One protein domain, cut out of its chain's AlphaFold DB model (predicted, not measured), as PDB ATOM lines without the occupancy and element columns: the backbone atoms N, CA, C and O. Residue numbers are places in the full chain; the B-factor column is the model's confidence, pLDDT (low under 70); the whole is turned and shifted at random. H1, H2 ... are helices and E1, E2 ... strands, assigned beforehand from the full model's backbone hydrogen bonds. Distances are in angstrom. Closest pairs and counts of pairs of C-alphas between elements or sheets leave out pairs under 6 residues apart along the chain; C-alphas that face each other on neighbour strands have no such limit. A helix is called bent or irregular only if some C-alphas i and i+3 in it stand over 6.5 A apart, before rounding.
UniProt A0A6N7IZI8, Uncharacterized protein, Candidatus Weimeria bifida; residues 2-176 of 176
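AT A GLANCE: This is residues 2 to 176 of the 176 residues of an uncharacterized protein of Candidatus Weimeria bifida (UniProt A0A6N7IZI8). A cluster of helices, with H2, H4 and H5 packed round H1 and H3 near the first residues of H1, makes the body at one end, and the small hairpin of E1 and E2 packs with E2 on H4. From this body a long unnamed stretch leads to a second hairpin, E3 and E4, away from the helices, and beyond it residues 136 to 144 stick out as a loop and residues 157 to 176, most of them in H6, stick out as an arm that adds to the length. The printed part has 175 residues with six named helices and four named strands, in the order H1 H2 H3 H4 H5 E1 E2 E3 E4 H6; each of the two sheets is an antiparallel pair, E1 - E2 and E3 - E4, and the class is mostly helix. The whole is loose, with a radius of gyration of the C-alphas of 21.8 A, and elongated, spanning 73 by 40 by 30 A.

HOW THE PARTS SIT: H1, residues 2 to 18, is the hub, the helix that touches most others. It touches H2, residues 25 to 31, about perpendicular at 80 degrees; their closest C-alphas are those of Ala 13 and Ala 31, 4.4 A apart. With its residues 2 to 6 alone H1 only just touches H3, residues 35 to 41, with 3 pairs of C-alphas within 8 A, the closest those of Glu 2 and Met 40 at 7.5 A. H4, residues 47 to 66, touches H1 with its residues 55 to 62 alone, the same way at a tilt of 37 degrees, only just steep; the closest C-alphas are those of Ile 8 and Ala 59, 6.2 A. H5, residues 74 to 86, touches H1 at a shallow tilt of 21 degrees, opposite ways, with the C-alphas of Leu 11 and Thr 75 closest at 5.1 A. H4 and H5 touch at a steep tilt of 45 degrees, opposite ways, through residues 59 to 66 and 76 to 80 alone; Leu 63 and Tyr 76 have the closest C-alphas, 7.2 A. E1, residues 87 to 90, and E2, residues 93 to 96, form a hairpin, with N 88 and O 95 within hydrogen-bond range at 2.9 A. The closest C-alphas of H4 and E2 are those of Leu 56 and Arg 94, 6.7 A. E3, residues 118 to 122, and E4, residues 125 to 129, form a hairpin too, with N 127 and O 120 at 2.8 A; both strands are apart from H1 and H5. H6, residues 156 to 171, touches no helix. In H1, H3, H4, H5 and H6 every O i to N i+4 pair is within hydrogen-bond range; in H2 it is 0 of 3, beside 3 of 4 O i to N i+3 pairs, and H2 is irregular, with C-alphas 26 and 29 7.2 A apart.

IN THESE COORDINATES: H1 begins at C-alpha 2, (-109.569, 41.142, -21.354), and is 24.4 A long. H2 is 11.0 A long, H3 10.1 A, and H4, the longest helix by residues, 27.8 A. H5 measures 17.9 A and ends at C-alpha 86, (-119.490, 38.753, -26.897). E1 is 9.6 A long, E2 10.2 A, E3 12.7 A and E4 13.0 A. H6 is 22.5 A long and ends at C-alpha 171, (-157.321, 51.342, -3.993).

THE WHOLE: The two C-alphas farthest apart are those of Arg 44 and Leu 176, 77.0 A. The printed part has no cut. The links E2 to E3, 21 residues, and E4 to H6, 26 residues, are long. The mean pLDDT of the printed part is 70.5, and residues 42 to 46 and 102 to 176 are under 70.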
ATOM      1  N   GLU A   2    -109.741  41.161 -22.823       87.44
ATOM      2  CA  GLU A   2    -109.569  41.142 -21.354       87.44
ATOM      3  C   GLU A   2    -110.759  40.538 -20.595       87.44
ATOM      4  O   GLU A   2    -110.569  39.732 -19.687       87.44
ATOM      5  N   LEU A   3    -111.987  40.884 -21.001       87.25
ATOM      6  CA  LEU A   3    -113.220  40.348 -20.418       87.25
ATOM      7  C   LEU A   3    -113.267  38.812 -20.494       87.25
ATOM      8  O   LEU A   3    -113.420  38.155 -19.467       87.25
ATOM      9  N   LEU A   4    -113.076  38.257 -21.696       91.12
ATOM     10  CA  LEU A   4    -113.058  36.812 -21.945       91.12
ATOM     11  C   LEU A   4    -111.965  36.129 -21.125       91.12
ATOM     12  O   LEU A   4    -112.245  35.185 -20.393       91.12
ATOM     13  N   TYR A   5    -110.745  36.663 -21.190       93.19
ATOM     14  CA  TYR A   5    -109.613  36.136 -20.436       93.19
ATOM     15  C   TYR A   5    -109.916  36.089 -18.933       93.19
ATOM     16  O   TYR A   5    -109.658  35.091 -18.266       93.19
ATOM     17  N   THR A   6    -110.502  37.156 -18.387       91.38
ATOM     18  CA  THR A   6    -110.820  37.236 -16.955       91.38
ATOM     19  C   THR A   6    -111.868  36.197 -16.551       91.38
ATOM     20  O   THR A   6    -111.752  35.599 -15.481       91.38
ATOM     21  N   CYS A   7    -112.878  35.944 -17.392       92.38
ATOM     22  CA  CYS A   7    -113.859  34.884 -17.151       92.38
ATOM     23  C   CYS A   7    -113.202  33.494 -17.124       92.38
ATOM     24  O   CYS A   7    -113.461  32.726 -16.196       92.38
ATOM     25  N   ILE A   8    -112.309  33.198 -18.078       95.06
ATOM     26  CA  ILE A   8    -111.557  31.930 -18.123       95.06
ATOM     27  C   ILE A   8    -110.676  31.787 -16.879       95.06
ATOM     28  O   ILE A   8    -110.755  30.780 -16.182       95.06
ATOM     29  N   SER A   9    -109.892  32.819 -16.557       94.88
ATOM     30  CA  SER A   9    -108.987  32.833 -15.402       94.88
ATOM     31  C   SER A   9    -109.714  32.586 -14.084       94.88
ATOM     32  O   SER A   9    -109.252  31.806 -13.253       94.88
ATOM     33  N   ARG A  10    -110.904  33.167 -13.902       92.31
ATOM     34  CA  ARG A  10    -111.716  32.921 -12.705       92.31
ATOM     35  C   ARG A  10    -112.200  31.486 -12.602       92.31
ATOM     36  O   ARG A  10    -112.120  30.909 -11.520       92.31
ATOM     37  N   LEU A  11    -112.700  30.918 -13.698       93.62
ATOM     38  CA  LEU A  11    -113.120  29.521 -13.714       93.62
ATOM     39  C   LEU A  11    -111.926  28.597 -13.437       93.62
ATOM     40  O   LEU A  11    -111.997  27.777 -12.525       93.62
ATOM     41  N   ALA A  12    -110.808  28.802 -14.137       95.75
ATOM     42  CA  ALA A  12    -109.577  28.041 -13.951       95.75
ATOM     43  C   ALA A  12    -109.059  28.117 -12.506       95.75
ATOM     44  O   ALA A  12    -108.731  27.093 -11.915       95.75
ATOM     45  N   ALA A  13    -109.051  29.303 -11.895       94.50
ATOM     46  CA  ALA A  13    -108.612  29.481 -10.514       94.50
ATOM     47  C   ALA A  13    -109.520  28.767  -9.498       94.50
ATOM     48  O   ALA A  13    -109.024  28.247  -8.499       94.50
ATOM     49  N   VAL A  14    -110.841  28.733  -9.717       93.12
ATOM     50  CA  VAL A  14    -111.763  27.989  -8.836       93.12
ATOM     51  C   VAL A  14    -111.571  26.484  -9.003       93.12
ATOM     52  O   VAL A  14    -111.477  25.778  -8.000       93.12
ATOM     53  N   ILE A  15    -111.444  26.007 -10.243       94.31
ATOM     54  CA  ILE A  15    -111.193  24.594 -10.538       94.31
ATOM     55  C   ILE A  15    -109.870  24.147  -9.915       94.31
ATOM     56  O   ILE A  15    -109.864  23.175  -9.172       94.31
ATOM     57  N   ALA A  16    -108.777  24.885 -10.126       93.94
ATOM     58  CA  ALA A  16    -107.456  24.537  -9.599       93.94
ATOM     59  C   ALA A  16    -107.415  24.490  -8.062       93.94
ATOM     60  O   ALA A  16    -106.681  23.690  -7.490       93.94
ATOM     61  N   LYS A  17    -108.230  25.311  -7.379       93.12
ATOM     62  CA  LYS A  17    -108.384  25.257  -5.915       93.12
ATOM     63  C   LYS A  17    -109.113  24.003  -5.429       93.12
ATOM     64  O   LYS A  17    -108.899  23.598  -4.292       93.12
ATOM     65  N   GLN A  18    -110.007  23.443  -6.240       92.50
ATOM     66  CA  GLN A  18    -110.771  22.242  -5.896       92.50
ATOM     67  C   GLN A  18    -110.060  20.958  -6.349       92.50
ATOM     68  O   GLN A  18    -110.129  19.949  -5.655       92.50
ATOM     69  N   ASP A  19    -109.393  20.998  -7.503       92.00
ATOM     70  CA  ASP A  19    -108.686  19.884  -8.129       92.00
ATOM     71  C   ASP A  19    -107.587  20.415  -9.070       92.00
ATOM     72  O   ASP A  19    -107.828  20.773 -10.225       92.00
ATOM     73  N   GLU A  20    -106.349  20.457  -8.574       86.44
ATOM     74  CA  GLU A  20    -105.179  20.965  -9.308       86.44
ATOM     75  C   GLU A  20    -104.840  20.126 -10.558       86.44
ATOM     76  O   GLU A  20    -104.186  20.598 -11.497       86.44
ATOM     77  N   THR A  21    -105.292  18.870 -10.599       90.94
ATOM     78  CA  THR A  21    -105.000  17.934 -11.693       90.94
ATOM     79  C   THR A  21    -106.027  17.979 -12.817       90.94
ATOM     80  O   THR A  21    -105.752  17.473 -13.903       90.94
ATOM     81  N   PHE A  22    -107.180  18.613 -12.585       93.69
ATOM     82  CA  PHE A  22    -108.288  18.630 -13.534       93.69
ATOM     83  C   PHE A  22    -107.976  19.398 -14.822       93.69
ATOM     84  O   PHE A  22    -108.397  18.994 -15.905       93.69
ATOM     85  N   LEU A  23    -107.262  20.523 -14.717       93.25
ATOM     86  CA  LEU A  23    -106.985  21.374 -15.871       93.25
ATOM     87  C   LEU A  23    -105.871  20.780 -16.753       93.25
ATOM     88  O   LEU A  23    -104.785  20.471 -16.243       93.25
ATOM     89  N   PRO A  24    -106.080  20.700 -18.083       93.81
ATOM     90  CA  PRO A  24    -105.024  20.416 -19.047       93.81
ATOM     91  C   PRO A  24    -103.847  21.379 -18.885       93.81
ATOM     92  O   PRO A  24    -104.042  22.541 -18.530       93.81
ATOM     93  N   ALA A  25    -102.628  20.922 -19.192       92.56
ATOM     94  CA  ALA A  25    -101.410  21.731 -19.055       92.56
ATOM     95  C   ALA A  25    -101.509  23.084 -19.782       92.56
ATOM     96  O   ALA A  25    -101.079  24.101 -19.243       92.56
ATOM     97  N   GLU A  26    -102.149  23.088 -20.954       92.31
ATOM     98  CA  GLU A  26    -102.397  24.271 -21.783       92.31
ATOM     99  C   GLU A  26    -103.289  25.317 -21.104       92.31
ATOM    100  O   GLU A  26    -103.197  26.479 -21.452       92.31
ATOM    101  N   LEU A  27    -104.109  24.946 -20.113       95.31
ATOM    102  CA  LEU A  27    -105.030  25.861 -19.427       95.31
ATOM    103  C   LEU A  27    -104.581  26.226 -18.004       95.31
ATOM    104  O   LEU A  27    -105.203  27.066 -17.354       95.31
ATOM    105  N   LYS A  28    -103.506  25.615 -17.491       94.31
ATOM    106  CA  LYS A  28    -103.049  25.848 -16.109       94.31
ATOM    107  C   LYS A  28    -102.574  27.277 -15.870       94.31
ATOM    108  O   LYS A  28    -102.726  27.783 -14.761       94.31
ATOM    109  N   HIS A  29    -102.032  27.935 -16.894       94.25
ATOM    110  CA  HIS A  29    -101.525  29.303 -16.772       94.25
ATOM    111  C   HIS A  29    -102.629  30.306 -16.392       94.25
ATOM    112  O   HIS A  29    -102.369  31.241 -15.641       94.25
ATOM    113  N   TYR A  30    -103.885  30.059 -16.777       94.81
ATOM    114  CA  TYR A  30    -105.024  30.899 -16.396       94.81
ATOM    115  C   TYR A  30    -105.269  30.972 -14.879       94.81
ATOM    116  O   TYR A  30    -105.921  31.912 -14.417       94.81
ATOM    117  N   ALA A  31    -104.765  30.005 -14.104       93.69
ATOM    118  CA  ALA A  31    -104.846  30.014 -12.645       93.69
ATOM    119  C   ALA A  31    -103.736  30.851 -11.973       93.69
ATOM    120  O   ALA A  31    -103.851  31.134 -10.779       93.69
ATOM    121  N   ASP A  32    -102.688  31.267 -12.700       92.19
ATOM    122  CA  ASP A  32    -101.641  32.160 -12.184       92.19
ATOM    123  C   ASP A  32    -102.135  33.624 -12.201       92.19
ATOM    124  O   ASP A  32    -102.410  34.178 -13.271       92.19
ATOM    125  N   PRO A  33    -102.212  34.303 -11.038       87.25
ATOM    126  CA  PRO A  33    -102.625  35.705 -10.954       87.25
ATOM    127  C   PRO A  33    -101.770  36.675 -11.783       87.25
ATOM    128  O   PRO A  33    -102.241  37.757 -12.132       87.25
ATOM    129  N   ASN A  34    -100.518  36.321 -12.089       87.88
ATOM    130  CA  ASN A  34     -99.609  37.166 -12.863       87.88
ATOM    131  C   ASN A  34     -99.734  36.967 -14.376       87.88
ATOM    132  O   ASN A  34     -99.199  37.777 -15.140       87.88
ATOM    133  N   ASP A  35    -100.427  35.918 -14.821       89.69
ATOM    134  CA  ASP A  35    -100.464  35.546 -16.232       89.69
ATOM    135  C   ASP A  35    -101.222  36.572 -17.077       89.69
ATOM    136  O   ASP A  35    -100.766  36.944 -18.154       89.69
ATOM    137  N   PHE A  36    -102.287  37.166 -16.521       87.75
ATOM    138  CA  PHE A  36    -103.035  38.243 -17.177       87.75
ATOM    139  C   PHE A  36    -102.112  39.358 -17.681       87.75
ATOM    140  O   PHE A  36    -102.206  39.783 -18.831       87.75
ATOM    141  N   ASN A  37    -101.188  39.822 -16.835       86.31
ATOM    142  CA  ASN A  37    -100.303  40.923 -17.200       86.31
ATOM    143  C   ASN A  37     -99.322  40.519 -18.306       86.31
ATOM    144  O   ASN A  37     -99.021  41.324 -19.186       86.31
ATOM    145  N   ARG A  38     -98.867  39.261 -18.285       85.00
ATOM    146  CA  ARG A  38     -97.982  38.705 -19.313       85.00
ATOM    147  C   ARG A  38     -98.682  38.620 -20.659       85.00
ATOM    148  O   ARG A  38     -98.145  39.105 -21.652       85.00
ATOM    149  N   VAL A  39     -99.894  38.077 -20.660       85.00
ATOM    150  CA  VAL A  39    -100.703  37.870 -21.861       85.00
ATOM    151  C   VAL A  39    -101.195  39.197 -22.445       85.00
ATOM    152  O   VAL A  39    -101.250  39.334 -23.663       85.00
ATOM    153  N   MET A  40    -101.514  40.202 -21.620       83.81
ATOM    154  CA  MET A  40    -102.092  41.462 -22.109       83.81
ATOM    155  C   MET A  40    -101.057  42.524 -22.497       83.81
ATOM    156  O   MET A  40    -101.259  43.216 -23.495       83.81
ATOM    157  N   TYR A  41     -99.953  42.669 -21.752       75.62
ATOM    158  CA  TYR A  41     -99.080  43.849 -21.871       75.62
ATOM    159  C   TYR A  41     -97.708  43.598 -22.506       75.62
ATOM    160  O   TYR A  41     -97.008  44.563 -22.817       75.62
ATOM    161  N   HIS A  42     -97.285  42.347 -22.705       68.62
ATOM    162  CA  HIS A  42     -95.898  42.049 -23.093       68.62
ATOM    163  C   HIS A  42     -95.699  41.603 -24.557       68.62
ATOM    164  O   HIS A  42     -94.604  41.165 -24.905       68.62
ATOM    165  N   GLN A  43     -96.694  41.761 -25.443       62.81
ATOM    166  CA  GLN A  43     -96.635  41.261 -26.833       62.81
ATOM    167  C   GLN A  43     -97.064  42.292 -27.906       62.81
ATOM    168  O   GLN A  43     -97.800  43.237 -27.625       62.81
ATOM    169  N   ARG A  44     -96.546  42.138 -29.142       63.03
ATOM    170  CA  ARG A  44     -96.708  43.068 -30.293       63.03
ATOM    171  C   ARG A  44     -98.128  43.025 -30.885       63.03
ATOM    172  O   ARG A  44     -98.815  42.028 -30.750       63.03
ATOM    173  N   SER A  45     -98.565  44.064 -31.613       60.56
ATOM    174  CA  SER A  45     -99.972  44.154 -32.061       60.56
ATOM    175  C   SER A  45    -100.410  43.065 -33.050       60.56
ATOM    176  O   SER A  45    -101.563  42.656 -32.984       60.56
ATOM    177  N   THR A  46     -99.528  42.563 -33.923       56.31
ATOM    178  CA  THR A  46     -99.842  41.481 -34.881       56.31
ATOM    179  C   THR A  46    -100.198  40.156 -34.192       56.31
ATOM    180  O   THR A  46    -100.910  39.345 -34.762       56.31
ATOM    181  N   ASP A  47     -99.768  39.975 -32.942       79.38
ATOM    182  CA  ASP A  47    -100.055  38.810 -32.091       79.38
ATOM    183  C   ASP A  47    -101.464  38.878 -31.462       79.38
ATOM    184  O   ASP A  47    -101.968  37.913 -30.898       79.38
ATOM    185  N   THR A  48    -102.139  40.031 -31.554       82.31
ATOM    186  CA  THR A  48    -103.426  40.262 -30.876       82.31
ATOM    187  C   THR A  48    -104.536  39.372 -31.431       82.31
ATOM    188  O   THR A  48    -105.325  38.835 -30.653       82.31
ATOM    189  N   ASP A  49    -104.607  39.201 -32.751       84.00
ATOM    190  CA  ASP A  49    -105.646  38.380 -33.379       84.00
ATOM    191  C   ASP A  49    -105.406  36.888 -33.129       84.00
ATOM    192  O   ASP A  49    -106.335  36.172 -32.758       84.00
ATOM    193  N   GLU A  50    -104.158  36.425 -33.237       87.25
ATOM    194  CA  GLU A  50    -103.778  35.044 -32.909       87.25
ATOM    195  C   GLU A  50    -104.084  34.726 -31.442       87.25
ATOM    196  O   GLU A  50    -104.740  33.730 -31.133       87.25
ATOM    197  N   ARG A  51    -103.726  35.633 -30.531       88.31
ATOM    198  CA  ARG A  51    -104.043  35.525 -29.104       88.31
ATOM    199  C   ARG A  51    -105.540  35.498 -28.839       88.31
ATOM    200  O   ARG A  51    -106.000  34.734 -27.994       88.31
ATOM    201  N   LEU A  52    -106.317  36.324 -29.537       90.38
ATOM    202  CA  LEU A  52    -107.771  36.300 -29.418       90.38
ATOM    203  C   LEU A  52    -108.332  34.933 -29.823       90.38
ATOM    204  O   LEU A  52    -109.183  34.406 -29.111       90.38
ATOM    205  N   GLN A  53    -107.854  34.361 -30.930       90.69
ATOM    206  CA  GLN A  53    -108.274  33.033 -31.382       90.69
ATOM    207  C   GLN A  53    -107.912  31.949 -30.365       90.69
ATOM    208  O   GLN A  53    -108.752  31.102 -30.057       90.69
ATOM    209  N   THR A  54    -106.714  32.016 -29.781       92.31
ATOM    210  CA  THR A  54    -106.301  31.127 -28.687       92.31
ATOM    211  C   THR A  54    -107.243  31.250 -27.490       92.31
ATOM    212  O   THR A  54    -107.814  30.253 -27.068       92.31
ATOM    213  N   ILE A  55    -107.528  32.470 -27.022       94.12
ATOM    214  CA  ILE A  55    -108.450  32.709 -25.898       94.12
ATOM    215  C   ILE A  55    -109.857  32.162 -26.190       94.12
ATOM    216  O   ILE A  55    -110.497  31.605 -25.300       94.12
ATOM    217  N   LEU A  56    -110.364  32.315 -27.416       94.56
ATOM    218  CA  LEU A  56    -111.675  31.779 -27.801       94.56
ATOM    219  C   LEU A  56    -111.684  30.246 -27.790       94.56
ATOM    220  O   LEU A  56    -112.619  29.647 -27.259       94.56
ATOM    221  N   LYS A  57    -110.629  29.617 -28.317       94.44
ATOM    222  CA  LYS A  57    -110.463  28.159 -28.300       94.44
ATOM    223  C   LYS A  57    -110.334  27.620 -26.873       94.44
ATOM    224  O   LYS A  57    -110.937  26.598 -26.540       94.44
ATOM    225  N   ASP A  58    -109.583  28.308 -26.023       95.88
ATOM    226  CA  ASP A  58    -109.403  27.941 -24.620       95.88
ATOM    227  C   ASP A  58    -110.716  28.058 -23.849       95.88
ATOM    228  O   ASP A  58    -111.029  27.189 -23.036       95.88
ATOM    229  N   ALA A  59    -111.527  29.080 -24.148       94.94
ATOM    230  CA  ALA A  59    -112.859  29.243 -23.575       94.94
ATOM    231  C   ALA A  59    -113.784  28.064 -23.916       94.94
ATOM    232  O   ALA A  59    -114.477  27.550 -23.038       94.94
ATOM    233  N   ASP A  60    -113.774  27.603 -25.169       93.50
ATOM    234  CA  ASP A  60    -114.539  26.421 -25.577       93.50
ATOM    235  C   ASP A  60    -114.013  25.150 -24.898       93.50
ATOM    236  O   ASP A  60    -114.791  24.335 -24.399       93.50
ATOM    237  N   THR A  61    -112.689  25.010 -24.812       95.25
ATOM    238  CA  THR A  61    -112.039  23.846 -24.198       95.25
ATOM    239  C   THR A  61    -112.360  23.751 -22.711       95.25
ATOM    240  O   THR A  61    -112.796  22.696 -22.248       95.25
ATOM    241  N   ILE A  62    -112.199  24.846 -21.957       95.56
ATOM    242  CA  ILE A  62    -112.460  24.852 -20.516       95.56
ATOM    243  C   ILE A  62    -113.942  24.616 -20.217       95.56
ATOM    244  O   ILE A  62    -114.249  23.897 -19.269       95.56
ATOM    245  N   LEU A  63    -114.867  25.148 -21.027       93.62
ATOM    246  CA  LEU A  63    -116.300  24.889 -20.857       93.62
ATOM    247  C   LEU A  63    -116.663  23.430 -21.120       93.62
ATOM    248  O   LEU A  63    -117.466  22.868 -20.374       93.62
ATOM    249  N   LEU A  64    -116.074  22.828 -22.156       93.69
ATOM    250  CA  LEU A  64    -116.321  21.438 -22.516       93.69
ATOM    251  C   LEU A  64    -115.868  20.493 -21.402       93.69
ATOM    252  O   LEU A  64    -116.658  19.669 -20.951       93.69
ATOM    253  N   ILE A  65    -114.626  20.633 -20.928       94.19
ATOM    254  CA  ILE A  65    -114.095  19.750 -19.879       94.19
ATOM    255  C   ILE A  65    -114.794  19.975 -18.537       94.19
ATOM    256  O   ILE A  65    -114.945  19.035 -17.770       94.19
ATOM    257  N   SER A  66    -115.225  21.208 -18.254       90.50
ATOM    258  CA  SER A  66    -115.853  21.573 -16.980       90.50
ATOM    259  C   SER A  66    -117.337  21.206 -16.913       90.50
ATOM    260  O   SER A  66    -117.913  21.210 -15.824       90.50
ATOM    261  N   SER A  67    -117.961  20.891 -18.052       89.00
ATOM    262  CA  SER A  67    -119.367  20.491 -18.124       89.00
ATOM    263  C   SER A  67    -119.638  19.250 -17.263       89.00
ATOM    264  O   SER A  67    -118.831  18.321 -17.215       89.00
ATOM    265  N   GLY A  68    -120.753  19.244 -16.529       88.12
ATOM    266  CA  GLY A  68    -121.154  18.161 -15.629       88.12
ATOM    267  C   GLY A  68    -120.504  18.181 -14.241       88.12
ATOM    268  O   GLY A  68    -121.170  17.837 -13.269       88.12
ATOM    269  N   LYS A  69    -119.226  18.571 -14.109       90.94
ATOM    270  CA  LYS A  69    -118.545  18.638 -12.792       90.94
ATOM    271  C   LYS A  69    -118.596  20.033 -12.165       90.94
ATOM    272  O   LYS A  69    -118.713  20.152 -10.949       90.94
ATOM    273  N   TYR A  70    -118.483  21.076 -12.983       88.44
ATOM    274  CA  TYR A  70    -118.333  22.465 -12.541       88.44
ATOM    275  C   TYR A  70    -119.354  23.414 -13.186       88.44
ATOM    276  O   TYR A  70    -119.231  24.629 -13.057       88.44
ATOM    277  N   ASP A  71    -120.364  22.876 -13.866       83.94
ATOM    278  CA  ASP A  71    -121.413  23.641 -14.549       83.94
ATOM    279  C   ASP A  71    -122.335  24.425 -13.602       83.94
ATOM    280  O   ASP A  71    -122.907  25.434 -14.000       83.94
ATOM    281  N   THR A  72    -122.413  24.016 -12.336       82.38
ATOM    282  CA  THR A  72    -123.133  24.726 -11.263       82.38
ATOM    283  C   THR A  72    -122.339  25.878 -10.633       82.38
ATOM    284  O   THR A  72    -122.856  26.588  -9.768       82.38
ATOM    285  N   LEU A  73    -121.073  26.084 -11.023       81.88
ATOM    286  CA  LEU A  73    -120.283  27.206 -10.520       81.88
ATOM    287  C   LEU A  73    -120.733  28.518 -11.168       81.88
ATOM    288  O   LEU A  73    -120.798  28.637 -12.389       81.88
ATOM    289  N   GLN A  74    -120.873  29.569 -10.360       85.00
ATOM    290  CA  GLN A  74    -121.151  30.919 -10.866       85.00
ATOM    291  C   GLN A  74    -120.101  31.393 -11.893       85.00
ATOM    292  O   GLN A  74    -120.419  32.109 -12.839       85.00
ATOM    293  N   THR A  75    -118.837  30.988 -11.737       86.69
ATOM    294  CA  THR A  75    -117.761  31.307 -12.690       86.69
ATOM    295  C   THR A  75    -117.934  30.605 -14.037       86.69
ATOM    296  O   THR A  75    -117.526  31.163 -15.056       86.69
ATOM    297  N   TYR A  76    -118.560  29.426 -14.058       89.12
ATOM    298  CA  TYR A  76    -118.915  28.715 -15.283       89.12
ATOM    299  C   TYR A  76    -120.056  29.434 -16.005       89.12
ATOM    300  O   TYR A  76    -119.911  29.803 -17.171       89.12
ATOM    301  N   GLU A  77    -121.151  29.728 -15.296       85.06
ATOM    302  CA  GLU A  77    -122.297  30.464 -15.849       85.06
ATOM    303  C   GLU A  77    -121.889  31.837 -16.399       85.06
ATOM    304  O   GLU A  77    -122.324  32.247 -17.477       85.06
ATOM    305  N   LEU A  78    -120.994  32.533 -15.695       86.50
ATOM    306  CA  LEU A  78    -120.446  33.810 -16.134       86.50
ATOM    307  C   LEU A  78    -119.675  33.686 -17.456       86.50
ATOM    308  O   LEU A  78    -119.814  34.552 -18.322       86.50
ATOM    309  N   LEU A  79    -118.865  32.636 -17.627       90.25
ATOM    310  CA  LEU A  79    -118.140  32.399 -18.876       90.25
ATOM    311  C   LEU A  79    -119.109  32.074 -20.022       90.25
ATOM    312  O   LEU A  79    -118.976  32.648 -21.103       90.25
ATOM    313  N   VAL A  80    -120.121  31.236 -19.773       88.69
ATOM    314  CA  VAL A  80    -121.185  30.936 -20.747       88.69
ATOM    315  C   VAL A  80    -121.892  32.218 -21.185       88.69
ATOM    316  O   VAL A  80    -122.010  32.484 -22.386       88.69
ATOM    317  N   ARG A  81    -122.305  33.059 -20.228       85.88
ATOM    318  CA  ARG A  81    -122.932  34.354 -20.510       85.88
ATOM    319  C   ARG A  81    -122.008  35.254 -21.324       85.88
ATOM    320  O   ARG A  81    -122.427  35.751 -22.369       85.88
ATOM    321  N   CYS A  82    -120.756  35.410 -20.895       88.06
ATOM    322  CA  CYS A  82    -119.759  36.219 -21.590       88.06
ATOM    323  C   CYS A  82    -119.619  35.794 -23.058       88.06
ATOM    324  O   CYS A  82    -119.684  36.636 -23.952       88.06
ATOM    325  N   LEU A  83    -119.509  34.493 -23.329       89.56
ATOM    326  CA  LEU A  83    -119.411  33.987 -24.695       89.56
ATOM    327  C   LEU A  83    -120.695  34.229 -25.490       89.56
ATOM    328  O   LEU A  83    -120.614  34.684 -26.629       89.56
ATOM    329  N   SER A  84    -121.872  33.985 -24.909       86.81
ATOM    330  CA  SER A  84    -123.155  34.205 -25.597       86.81
ATOM    331  C   SER A  84    -123.349  35.657 -26.055       86.81
ATOM    332  O   SER A  84    -123.909  35.925 -27.120       86.81
ATOM    333  N   GLU A  85    -122.848  36.604 -25.265       84.75
ATOM    334  CA  GLU A  85    -123.007  38.028 -25.522       84.75
ATOM    335  C   GLU A  85    -121.916  38.555 -26.460       84.75
ATOM    336  O   GLU A  85    -122.213  39.276 -27.412       84.75
ATOM    337  N   GLN A  86    -120.660  38.172 -26.226       84.94
ATOM    338  CA  GLN A  86    -119.490  38.753 -26.897       84.94
ATOM    339  C   GLN A  86    -119.091  38.025 -28.184       84.94
ATOM    340  O   GLN A  86    -118.265  38.530 -28.945       84.94
ATOM    341  N   THR A  87    -119.632  36.831 -28.429       89.62
ATOM    342  CA  THR A  87    -119.222  35.981 -29.552       89.62
ATOM    343  C   THR A  87    -120.421  35.459 -30.328       89.62
ATOM    344  O   THR A  87    -121.553  35.453 -29.838       89.62
ATOM    345  N   ILE A  88    -120.153  35.011 -31.549       90.56
ATOM    346  CA  ILE A  88    -121.071  34.199 -32.338       90.56
ATOM    347  C   ILE A  88    -120.339  32.965 -32.859       90.56
ATOM    348  O   ILE A  88    -119.107  32.931 -32.896       90.56
ATOM    349  N   ILE A  89    -121.107  31.960 -33.266       88.38
ATOM    350  CA  ILE A  89    -120.588  30.803 -33.989       88.38
ATOM    351  C   ILE A  89    -120.985  30.976 -35.452       88.38
ATOM    352  O   ILE A  89    -122.173  31.028 -35.763       88.38
ATOM    353  N   GLU A  90    -119.990  31.066 -36.326       86.19
ATOM    354  CA  GLU A  90    -120.145  31.147 -37.778       86.19
ATOM    355  C   GLU A  90    -119.285  30.044 -38.402       86.19
ATOM    356  O   GLU A  90    -118.143  29.840 -37.992       86.19
ATOM    357  N   ASP A  91    -119.857  29.257 -39.314       87.38
ATOM    358  CA  ASP A  91    -119.192  28.102 -39.942       87.38
ATOM    359  C   ASP A  91    -118.544  27.118 -38.944       87.38
ATOM    360  O   ASP A  91    -117.473  26.553 -39.175       87.38
ATOM    361  N   GLY A  92    -119.188  26.925 -37.788       83.56
ATOM    362  CA  GLY A  92    -118.695  26.047 -36.720       83.56
ATOM    363  C   GLY A  92    -117.486  26.594 -35.953       83.56
ATOM    364  O   GLY A  92    -116.941  25.888 -35.108       83.56
ATOM    365  N   LYS A  93    -117.073  27.840 -36.210       84.25
ATOM    366  CA  LYS A  93    -115.991  28.521 -35.492       84.25
ATOM    367  C   LYS A  93    -116.529  29.690 -34.685       84.25
ATOM    368  O   LYS A  93    -117.368  30.465 -35.141       84.25
ATOM    369  N   ARG A  94    -116.014  29.833 -33.467       89.56
ATOM    370  CA  ARG A  94    -116.332  30.975 -32.618       89.56
ATOM    371  C   ARG A  94    -115.529  32.192 -33.069       89.56
ATOM    372  O   ARG A  94    -114.306  32.130 -33.151       89.56
ATOM    373  N   ARG A  95    -116.210  33.315 -33.290       91.56
ATOM    374  CA  ARG A  95    -115.582  34.628 -33.491       91.56
ATOM    375  C   ARG A  95    -116.219  35.687 -32.604       91.56
ATOM    376  O   ARG A  95    -117.319  35.494 -32.083       91.56
ATOM    377  N   LEU A  96    -115.538  36.817 -32.433       88.88
ATOM    378  CA  LEU A  96    -116.149  37.969 -31.778       88.88
ATOM    379  C   LEU A  96    -117.351  38.464 -32.580       88.88
ATOM    380  O   LEU A  96    -117.368  38.415 -33.811       88.88
ATOM    381  N   ARG A  97    -118.343  38.956 -31.844       87.94
ATOM    382  CA  ARG A  97    -119.487  39.658 -32.408       87.94
ATOM    383  C   ARG A  97    -119.040  41.010 -32.966       87.94
ATOM    384  O   ARG A  97    -118.303  41.751 -32.316       87.94
ATOM    385  N   GLU A  98    -119.531  41.344 -34.145       84.88
ATOM    386  CA  GLU A  98    -119.361  42.626 -34.814       84.88
ATOM    387  C   GLU A  98    -120.642  43.464 -34.738       84.88
ATOM    388  O   GLU A  98    -121.717  42.990 -34.369       84.88
ATOM    389  N   LYS A  99    -120.551  44.747 -35.108       78.19
ATOM    390  CA  LYS A  99    -121.705  45.660 -35.045       78.19
ATOM    391  C   LYS A  99    -122.874  45.218 -35.933       78.19
ATOM    392  O   LYS A  99    -124.024  45.497 -35.604       78.19
ATOM    393  N   SER A 100    -122.563  44.574 -37.053       80.62
ATOM    394  CA  SER A 100    -123.503  44.040 -38.043       80.62
ATOM    395  C   SER A 100    -124.316  42.853 -37.524       80.62
ATOM    396  O   SER A 100    -125.430  42.650 -37.997       80.62
ATOM    397  N   ASP A 101    -123.814  42.114 -36.532       78.94
ATOM    398  CA  ASP A 101    -124.442  40.877 -36.043       78.94
ATOM    399  C   ASP A 101    -125.659  41.120 -35.129       78.94
ATOM    400  O   ASP A 101    -126.319  40.175 -34.691       78.94
ATOM    401  N   GLY A 102    -125.956  42.382 -34.804       66.81
ATOM    402  CA  GLY A 102    -127.027  42.748 -33.881       66.81
ATOM    403  C   GLY A 102    -126.723  42.388 -32.418       66.81
ATOM    404  O   GLY A 102    -125.911  41.517 -32.113       66.81
ATOM    405  N   ARG A 103    -127.411  43.094 -31.507       60.28
ATOM    406  CA  ARG A 103    -127.160  43.205 -30.051       60.28
ATOM    407  C   ARG A 103    -125.873  43.949 -29.660       60.28
ATOM    408  O   ARG A 103    -124.785  43.395 -29.595       60.28
ATOM    409  N   MET A 104    -126.083  45.217 -29.302       60.44
ATOM    410  CA  MET A 104    -125.226  46.056 -28.454       60.44
ATOM    411  C   MET A 104    -126.144  46.845 -27.507       60.44
ATOM    412  O   MET A 104    -126.277  48.063 -27.619       60.44
ATOM    413  N   ASP A 105    -126.888  46.132 -26.662       60.50
ATOM    414  CA  ASP A 105    -127.820  46.741 -25.712       60.50
ATOM    415  C   ASP A 105    -127.211  46.840 -24.305       60.50
ATOM    416  O   ASP A 105    -126.138  46.312 -24.006       60.50
ATOM    417  N   SER A 106    -127.889  47.581 -23.432       54.88
ATOM    418  CA  SER A 106    -127.418  47.889 -22.083       54.88
ATOM    419  C   SER A 106    -127.251  46.675 -21.163       54.88
ATOM    420  O   SER A 106    -126.624  46.805 -20.111       54.88
ATOM    421  N   ALA A 107    -127.809  45.518 -21.534       56.62
ATOM    422  CA  ALA A 107    -127.801  44.305 -20.721       56.62
ATOM    423  C   ALA A 107    -126.517  43.471 -20.879       56.62
ATOM    424  O   ALA A 107    -126.304  42.534 -20.106       56.62
ATOM    425  N   MET A 108    -125.652  43.815 -21.842       66.69
ATOM    426  CA  MET A 108    -124.385  43.115 -22.054       66.69
ATOM    427  C   MET A 108    -123.430  43.287 -20.868       66.69
ATOM    428  O   MET A 108    -123.173  44.407 -20.417       66.69
ATOM    429  N   LEU A 109    -122.830  42.179 -20.443       61.28
ATOM    430  CA  LEU A 109    -121.803  42.057 -19.421       61.28
ATOM    431  C   LEU A 109    -120.622  42.969 -19.749       61.28
ATOM    432  O   LEU A 109    -119.860  42.730 -20.688       61.28
ATOM    433  N   GLN A 110    -120.472  44.025 -18.951       67.62
ATOM    434  CA  GLN A 110    -119.344  44.950 -19.065       67.62
ATOM    435  C   GLN A 110    -118.223  44.653 -18.076       67.62
ATOM    436  O   GLN A 110    -117.079  45.030 -18.319       67.62
ATOM    437  N   ASN A 111    -118.549  44.028 -16.944       63.09
ATOM    438  CA  ASN A 111    -117.595  43.722 -15.892       63.09
ATOM    439  C   ASN A 111    -117.660  42.225 -15.579       63.09
ATOM    440  O   ASN A 111    -118.687  41.753 -15.102       63.09
ATOM    441  N   PRO A 112    -116.568  41.468 -15.757       56.91
ATOM    442  CA  PRO A 112    -116.570  40.048 -15.429       56.91
ATOM    443  C   PRO A 112    -116.701  39.808 -13.917       56.91
ATOM    444  O   PRO A 112    -116.882  38.680 -13.483       56.91
ATOM    445  N   SER A 113    -116.476  40.822 -13.077       51.81
ATOM    446  CA  SER A 113    -116.454  40.693 -11.603       51.81
ATOM    447  C   SER A 113    -117.817  40.913 -10.972       51.81
ATOM    448  O   SER A 113    -117.959  40.768  -9.765       51.81
ATOM    449  N   ASP A 114    -118.777  41.314 -11.793       55.19
ATOM    450  CA  ASP A 114    -120.103  41.681 -11.368       55.19
ATOM    451  C   ASP A 114    -121.095  41.329 -12.481       55.19
ATOM    452  O   ASP A 114    -121.218  42.092 -13.447       55.19
ATOM    453  N   PRO A 115    -121.777  40.175 -12.388       50.75
ATOM    454  CA  PRO A 115    -122.767  39.779 -13.382       50.75
ATOM    455  C   PRO A 115    -123.912  40.802 -13.522       50.75
ATOM    456  O   PRO A 115    -124.578  40.812 -14.557       50.75
ATOM    457  N   ASP A 116    -124.108  41.702 -12.554       48.62
ATOM    458  CA  ASP A 116    -125.176  42.708 -12.569       48.62
ATOM    459  C   ASP A 116    -124.746  44.078 -13.142       48.62
ATOM    460  O   ASP A 116    -125.580  44.976 -13.323       48.62
ATOM    461  N   ALA A 117    -123.468  44.251 -13.509       46.28
ATOM    462  CA  ALA A 117    -122.963  45.486 -14.107       46.28
ATOM    463  C   ALA A 117    -123.487  45.665 -15.539       46.28
ATOM    464  O   ALA A 117    -123.006  45.036 -16.487       46.28
ATOM    465  N   THR A 118    -124.417  46.604 -15.710       46.53
ATOM    466  CA  THR A 118    -125.014  46.979 -17.002       46.53
ATOM    467  C   THR A 118    -124.462  48.318 -17.516       46.53
ATOM    468  O   THR A 118    -124.030  49.181 -16.742       46.53
ATOM    469  N   PHE A 119    -124.447  48.513 -18.840       43.38
ATOM    470  CA  PHE A 119    -124.024  49.767 -19.487       43.38
ATOM    471  C   PHE A 119    -125.240  50.600 -19.870       43.38
ATOM    472  O   PHE A 119    -126.026  50.147 -20.685       43.38
ATOM    473  N   ARG A 120    -125.403  51.839 -19.395       46.28
ATOM    474  CA  ARG A 120    -126.531  52.689 -19.830       46.28
ATOM    475  C   ARG A 120    -126.057  54.005 -20.425       46.28
ATOM    476  O   ARG A 120    -125.214  54.684 -19.851       46.28
ATOM    477  N   ILE A 121    -126.667  54.415 -21.535       39.59
ATOM    478  CA  ILE A 121    -126.512  55.764 -22.088       39.59
ATOM    479  C   ILE A 121    -127.639  56.643 -21.529       39.59
ATOM    480  O   ILE A 121    -128.817  56.374 -21.765       39.59
ATOM    481  N   LYS A 122    -127.295  57.694 -20.775       39.81
ATOM    482  CA  LYS A 122    -128.228  58.765 -20.376       39.81
ATOM    483  C   LYS A 122    -127.737  60.072 -21.001       39.81
ATOM    484  O   LYS A 122    -126.564  60.406 -20.887       39.81
ATOM    485  N   ALA A 123    -128.630  60.793 -21.687       36.84
ATOM    486  CA  ALA A 123    -128.344  62.102 -22.293       36.84
ATOM    487  C   ALA A 123    -127.041  62.153 -23.131       36.84
ATOM    488  O   ALA A 123    -126.266  63.103 -23.042       36.84
ATOM    489  N   GLY A 124    -126.769  61.102 -23.914       34.97
ATOM    490  CA  GLY A 124    -125.585  61.020 -24.780       34.97
ATOM    491  C   GLY A 124    -124.268  60.666 -24.079       34.97
ATOM    492  O   GLY A 124    -123.240  60.598 -24.744       34.97
ATOM    493  N   LYS A 125    -124.271  60.400 -22.765       35.38
ATOM    494  CA  LYS A 125    -123.095  59.935 -22.015       35.38
ATOM    495  C   LYS A 125    -123.288  58.500 -21.533       35.38
ATOM    496  O   LYS A 125    -124.343  58.143 -21.006       35.38
ATOM    497  N   GLY A 126    -122.271  57.668 -21.750       39.69
ATOM    498  CA  GLY A 126    -122.235  56.290 -21.268       39.69
ATOM    499  C   GLY A 126    -121.888  56.242 -19.784       39.69
ATOM    500  O   GLY A 126    -120.897  56.832 -19.358       39.69
ATOM    501  N   HIS A 127    -122.694  55.531 -19.005       43.22
ATOM    502  CA  HIS A 127    -122.491  55.290 -17.583       43.22
ATOM    503  C   HIS A 127    -122.310  53.786 -17.343       43.22
ATOM    504  O   HIS A 127    -123.083  52.969 -17.851       43.22
ATOM    505  N   ARG A 128    -121.277  53.435 -16.569       39.59
ATOM    506  CA  ARG A 128    -120.979  52.076 -16.086       39.59
ATOM    507  C   ARG A 128    -121.274  52.038 -14.586       39.59
ATOM    508  O   ARG A 128    -120.735  52.881 -13.872       39.59
ATOM    509  N   GLY A 129    -122.097  51.107 -14.105       46.59
ATOM    510  CA  GLY A 129    -122.299  50.926 -12.663       46.59
ATOM    511  C   GLY A 129    -123.622  50.273 -12.264       46.59
ATOM    512  O   GLY A 129    -124.450  49.937 -13.105       46.59
ATOM    513  N   TYR A 130    -123.798  50.128 -10.953       39.06
ATOM    514  CA  TYR A 130    -124.995  49.608 -10.289       39.06
ATOM    515  C   TYR A 130    -126.088  50.684 -10.168       39.06
ATOM    516  O   TYR A 130    -125.778  51.861  -9.964       39.06
ATOM    517  N   ALA A 131    -127.366  50.296 -10.218       43.88
ATOM    518  CA  ALA A 131    -128.484  51.171  -9.858       43.88
ATOM    519  C   ALA A 131    -128.980  50.827  -8.445       43.88
ATOM    520  O   ALA A 131    -129.554  49.766  -8.222       43.88
ATOM    521  N   LEU A 132    -128.763  51.724  -7.480       39.00
ATOM    522  CA  LEU A 132    -129.348  51.593  -6.146       39.00
ATOM    523  C   LEU A 132    -130.804  52.081  -6.183       39.00
ATOM    524  O   LEU A 132    -131.047  53.281  -6.318       39.00
ATOM    525  N   ILE A 133    -131.772  51.176  -6.032       42.69
ATOM    526  CA  ILE A 133    -133.185  51.544  -5.864       42.69
ATOM    527  C   ILE A 133    -133.487  51.653  -4.364       42.69
ATOM    528  O   ILE A 133    -133.716  50.659  -3.680       42.69
ATOM    529  N   LEU A 134    -133.500  52.879  -3.835       36.41
ATOM    530  CA  LEU A 134    -133.984  53.157  -2.479       36.41
ATOM    531  C   LEU A 134    -135.516  53.170  -2.480       36.41
ATOM    532  O   LEU A 134    -136.138  54.151  -2.894       36.41
ATOM    533  N   LYS A 135    -136.144  52.099  -1.991       37.16
ATOM    534  CA  LYS A 135    -137.587  52.102  -1.735       37.16
ATOM    535  C   LYS A 135    -137.829  52.645  -0.321       37.16
ATOM    536  O   LYS A 135    -137.632  51.933   0.654       37.16
ATOM    537  N   ASN A 136    -138.271  53.906  -0.264       38.34
ATOM    538  CA  ASN A 136    -138.775  54.677   0.891       38.34
ATOM    539  C   ASN A 136    -137.757  55.614   1.583       38.34
ATOM    540  O   ASN A 136    -137.024  55.184   2.466       38.34
ATOM    541  N   PRO A 137    -137.786  56.935   1.305       39.44
ATOM    542  CA  PRO A 137    -137.050  57.930   2.094       39.44
ATOM    543  C   PRO A 137    -137.765  58.327   3.405       39.44
ATOM    544  O   PRO A 137    -137.383  59.297   4.050       39.44
ATOM    545  N   SER A 138    -138.837  57.630   3.797       45.34
ATOM    546  CA  SER A 138    -139.681  58.004   4.939       45.34
ATOM    547  C   SER A 138    -140.099  56.786   5.765       45.34
ATOM    548  O   SER A 138    -141.203  56.278   5.622       45.34
ATOM    549  N   ALA A 139    -139.220  56.331   6.658       34.00
ATOM    550  CA  ALA A 139    -139.590  55.681   7.918       34.00
ATOM    551  C   ALA A 139    -138.357  55.615   8.832       34.00
ATOM    552  O   ALA A 139    -137.237  55.425   8.366       34.00
ATOM    553  N   LYS A 140    -138.570  55.834  10.132       36.25
ATOM    554  CA  LYS A 140    -137.555  55.828  11.197       36.25
ATOM    555  C   LYS A 140    -136.685  54.553  11.182       36.25
ATOM    556  O   LYS A 140    -137.177  53.507  10.767       36.25
ATOM    557  N   PRO A 141    -135.436  54.616  11.687       35.94
ATOM    558  CA  PRO A 141    -134.515  53.488  11.694       35.94
ATOM    559  C   PRO A 141    -134.890  52.524  12.823       35.94
ATOM    560  O   PRO A 141    -134.307  52.566  13.901       35.94
ATOM    561  N   ASP A 142    -135.885  51.671  12.612       39.41
ATOM    562  CA  ASP A 142    -136.082  50.506  13.470       39.41
ATOM    563  C   ASP A 142    -136.559  49.320  12.631       39.41
ATOM    564  O   ASP A 142    -137.609  49.367  11.996       39.41
ATOM    565  N   ARG A 143    -135.731  48.270  12.663       41.53
ATOM    566  CA  ARG A 143    -135.974  46.881  12.244       41.53
ATOM    567  C   ARG A 143    -136.358  46.622  10.782       41.53
ATOM    568  O   ARG A 143    -137.510  46.709  10.380       41.53
ATOM    569  N   GLY A 144    -135.377  46.074  10.058       40.91
ATOM    570  CA  GLY A 144    -135.623  45.160   8.939       40.91
ATOM    571  C   GLY A 144    -135.593  45.793   7.551       40.91
ATOM    572  O   GLY A 144    -136.523  45.602   6.776       40.91
ATOM    573  N   ASN A 145    -134.518  46.508   7.205       35.25
ATOM    574  CA  ASN A 145    -134.275  46.892   5.814       35.25
ATOM    575  C   ASN A 145    -133.917  45.645   4.993       35.25
ATOM    576  O   ASN A 145    -132.761  45.226   4.949       35.25
ATOM    577  N   GLY A 146    -134.917  45.050   4.346       32.91
ATOM    578  CA  GLY A 146    -134.701  44.099   3.264       32.91
ATOM    579  C   GLY A 146    -134.126  44.843   2.063       32.91
ATOM    580  O   GLY A 146    -134.857  45.507   1.332       32.91
ATOM    581  N   PHE A 147    -132.810  44.776   1.882       38.19
ATOM    582  CA  PHE A 147    -132.186  45.157   0.622       38.19
ATOM    583  C   PHE A 147    -132.590  44.114  -0.420       38.19
ATOM    584  O   PHE A 147    -132.263  42.938  -0.268       38.19
ATOM    585  N   GLN A 148    -133.314  44.529  -1.456       37.69
ATOM    586  CA  GLN A 148    -133.555  43.688  -2.622       37.69
ATOM    587  C   GLN A 148    -132.729  44.245  -3.777       37.69
ATOM    588  O   GLN A 148    -132.920  45.387  -4.197       37.69
ATOM    589  N   TYR A 149    -131.767  43.446  -4.224       38.88
ATOM    590  CA  TYR A 149    -130.987  43.697  -5.426       38.88
ATOM    591  C   TYR A 149    -131.844  43.253  -6.610       38.88
ATOM    592  O   TYR A 149    -132.320  42.120  -6.620       38.88
ATOM    593  N   ASP A 150    -132.084  44.147  -7.564       41.03
ATOM    594  CA  ASP A 150    -132.758  43.799  -8.812       41.03
ATOM    595  C   ASP A 150    -131.913  44.274  -9.994       41.03
ATOM    596  O   ASP A 150    -131.220  45.297  -9.922       41.03
ATOM    597  N   VAL A 151    -131.951  43.504 -11.075       37.59
ATOM    598  CA  VAL A 151    -131.196  43.769 -12.297       37.59
ATOM    599  C   VAL A 151    -131.718  45.039 -12.960       37.59
ATOM    600  O   VAL A 151    -132.917  45.225 -13.169       37.59
ATOM    601  N   ASN A 152    -130.795  45.923 -13.346       46.59
ATOM    602  CA  ASN A 152    -131.050  47.235 -13.952       46.59
ATOM    603  C   ASN A 152    -131.526  47.127 -15.418       46.59
ATOM    604  O   ASN A 152    -130.925  47.668 -16.346       46.59
ATOM    605  N   THR A 153    -132.616  46.396 -15.631       39.84
ATOM    606  CA  THR A 153    -133.344  46.291 -16.904       39.84
ATOM    607  C   THR A 153    -134.627  47.125 -16.890       39.84
ATOM    608  O   THR A 153    -135.227  47.369 -17.935       39.84
ATOM    609  N   HIS A 154    -135.019  47.635 -15.718       49.72
ATOM    610  CA  HIS A 154    -136.254  48.381 -15.523       49.72
ATOM    611  C   HIS A 154    -136.007  49.898 -15.550       49.72
ATOM    612  O   HIS A 154    -135.204  50.442 -14.795       49.72
ATOM    613  N   SER A 155    -136.682  50.621 -16.447       45.62
ATOM    614  CA  SER A 155    -136.583  52.086 -16.518       45.62
ATOM    615  C   SER A 155    -137.265  52.747 -15.314       45.62
ATOM    616  O   SER A 155    -138.369  52.345 -14.961       45.62
ATOM    617  N   ASP A 156    -136.707  53.829 -14.756       45.47
ATOM    618  CA  ASP A 156    -137.326  54.635 -13.682       45.47
ATOM    619  C   ASP A 156    -138.779  55.035 -14.023       45.47
ATOM    620  O   ASP A 156    -139.660  55.057 -13.167       45.47
ATOM    621  N   SER A 157    -139.057  55.292 -15.306       50.69
ATOM    622  CA  SER A 157    -140.402  55.583 -15.816       50.69
ATOM    623  C   SER A 157    -141.329  54.363 -15.856       50.69
ATOM    624  O   SER A 157    -142.530  54.514 -15.632       50.69
ATOM    625  N   ALA A 158    -140.796  53.167 -16.116       55.31
ATOM    626  CA  ALA A 158    -141.540  51.913 -16.012       55.31
ATOM    627  C   ALA A 158    -141.832  51.594 -14.539       55.31
ATOM    628  O   ALA A 158    -142.970  51.306 -14.194       55.31
ATOM    629  N   PHE A 159    -140.855  51.801 -13.651       52.19
ATOM    630  CA  PHE A 159    -141.005  51.625 -12.205       52.19
ATOM    631  C   PHE A 159    -142.028  52.587 -11.582       52.19
ATOM    632  O   PHE A 159    -142.814  52.197 -10.716       52.19
ATOM    633  N   LEU A 160    -142.046  53.850 -12.022       52.69
ATOM    634  CA  LEU A 160    -143.047  54.833 -11.595       52.69
ATOM    635  C   LEU A 160    -144.449  54.451 -12.068       52.69
ATOM    636  O   LEU A 160    -145.395  54.542 -11.287       52.69
ATOM    637  N   LYS A 161    -144.586  54.003 -13.322       55.78
ATOM    638  CA  LYS A 161    -145.868  53.527 -13.856       55.78
ATOM    639  C   LYS A 161    -146.363  52.306 -13.092       55.78
ATOM    640  O   LYS A 161    -147.503  52.307 -12.648       55.78
ATOM    641  N   GLU A 162    -145.496  51.334 -12.851       57.31
ATOM    642  CA  GLU A 162    -145.851  50.096 -12.162       57.31
ATOM    643  C   GLU A 162    -146.209  50.330 -10.684       57.31
ATOM    644  O   GLU A 162    -147.210  49.802 -10.207       57.31
ATOM    645  N   ASN A 163    -145.502  51.212  -9.960       56.06
ATOM    646  CA  ASN A 163    -145.901  51.595  -8.594       56.06
ATOM    647  C   ASN A 163    -147.211  52.395  -8.559       56.06
ATOM    648  O   ASN A 163    -148.003  52.240  -7.626       56.06
ATOM    649  N   LEU A 164    -147.450  53.266  -9.545       54.56
ATOM    650  CA  LEU A 164    -148.720  53.984  -9.669       54.56
ATOM    651  C   LEU A 164    -149.873  53.017  -9.961       54.56
ATOM    652  O   LEU A 164    -150.955  53.179  -9.398       54.56
ATOM    653  N   GLU A 165    -149.652  52.007 -10.799       59.03
ATOM    654  CA  GLU A 165    -150.640  50.970 -11.103       59.03
ATOM    655  C   GLU A 165    -150.878  50.024  -9.922       59.03
ATOM    656  O   GLU A 165    -152.033  49.771  -9.579       59.03
ATOM    657  N   ALA A 166    -149.830  49.598  -9.213       55.41
ATOM    658  CA  ALA A 166    -149.947  48.792  -7.999       55.41
ATOM    659  C   ALA A 166    -150.737  49.522  -6.895       55.41
ATOM    660  O   ALA A 166    -151.623  48.931  -6.273       55.41
ATOM    661  N   ARG A 167    -150.502  50.831  -6.699       52.50
ATOM    662  CA  ARG A 167    -151.302  51.664  -5.777       52.50
ATOM    663  C   ARG A 167    -152.752  51.828  -6.233       52.50
ATOM    664  O   ARG A 167    -153.655  51.755  -5.403       52.50
ATOM    665  N   LYS A 168    -153.000  52.017  -7.534       52.91
ATOM    666  CA  LYS A 168    -154.365  52.100  -8.085       52.91
ATOM    667  C   LYS A 168    -155.132  50.784  -7.926       52.91
ATOM    668  O   LYS A 168    -156.326  50.821  -7.645       52.91
ATOM    669  N   ASN A 169    -154.466  49.642  -8.073       53.88
ATOM    670  CA  ASN A 169    -155.083  48.328  -7.903       53.88
ATOM    671  C   ASN A 169    -155.388  48.012  -6.430       53.88
ATOM    672  O   ASN A 169    -156.444  47.453  -6.151       53.88
ATOM    673  N   GLN A 170    -154.550  48.454  -5.484       50.44
ATOM    674  CA  GLN A 170    -154.855  48.374  -4.045       50.44
ATOM    675  C   GLN A 170    -156.045  49.258  -3.642       50.44
ATOM    676  O   GLN A 170    -156.879  48.839  -2.846       50.44
ATOM    677  N   MET A 171    -156.175  50.451  -4.233       49.12
ATOM    678  CA  MET A 171    -157.321  51.342  -3.993       49.12
ATOM    679  C   MET A 171    -158.638  50.832  -4.600       49.12
ATOM    680  O   MET A 171    -159.703  51.223  -4.140       49.12
ATOM    681  N   LYS A 172    -158.590  49.952  -5.608       51.41
ATOM    682  CA  LYS A 172    -159.783  49.325  -6.207       51.41
ATOM    683  C   LYS A 172    -160.278  48.078  -5.465       51.41
ATOM    684  O   LYS A 172    -161.367  47.608  -5.772       51.41
ATOM    685  N   GLN A 173    -159.499  47.531  -4.528       46.69
ATOM    686  CA  GLN A 173    -159.844  46.317  -3.772       46.69
ATOM    687  C   GLN A 173    -160.322  46.592  -2.336       46.69
ATOM    688  O   GLN A 173    -160.560  45.648  -1.588       46.69
ATOM    689  N   GLN A 174    -160.495  47.856  -1.941       36.78
ATOM    690  CA  GLN A 174    -161.199  48.198  -0.703       36.78
ATOM    691  C   GLN A 174    -162.694  48.360  -1.018       36.78
ATOM    692  O   GLN A 174    -163.045  49.301  -1.733       36.78
ATOM    693  N   PRO A 175    -163.582  47.457  -0.559       43.81
ATOM    694  CA  PRO A 175    -165.008  47.753  -0.564       43.81
ATOM    695  C   PRO A 175    -165.281  48.918   0.399       43.81
ATOM    696  O   PRO A 175    -164.564  49.077   1.390       43.81
ATOM    697  N   LEU A 176    -166.278  49.734   0.039       41.28
ATOM    698  CA  LEU A 176    -166.757  50.888   0.808       41.28
ATOM    699  C   LEU A 176    -167.071  50.527   2.267       41.28
ATOM    700  O   LEU A 176    -167.678  49.450   2.475       41.28
TER     701      LEU A 176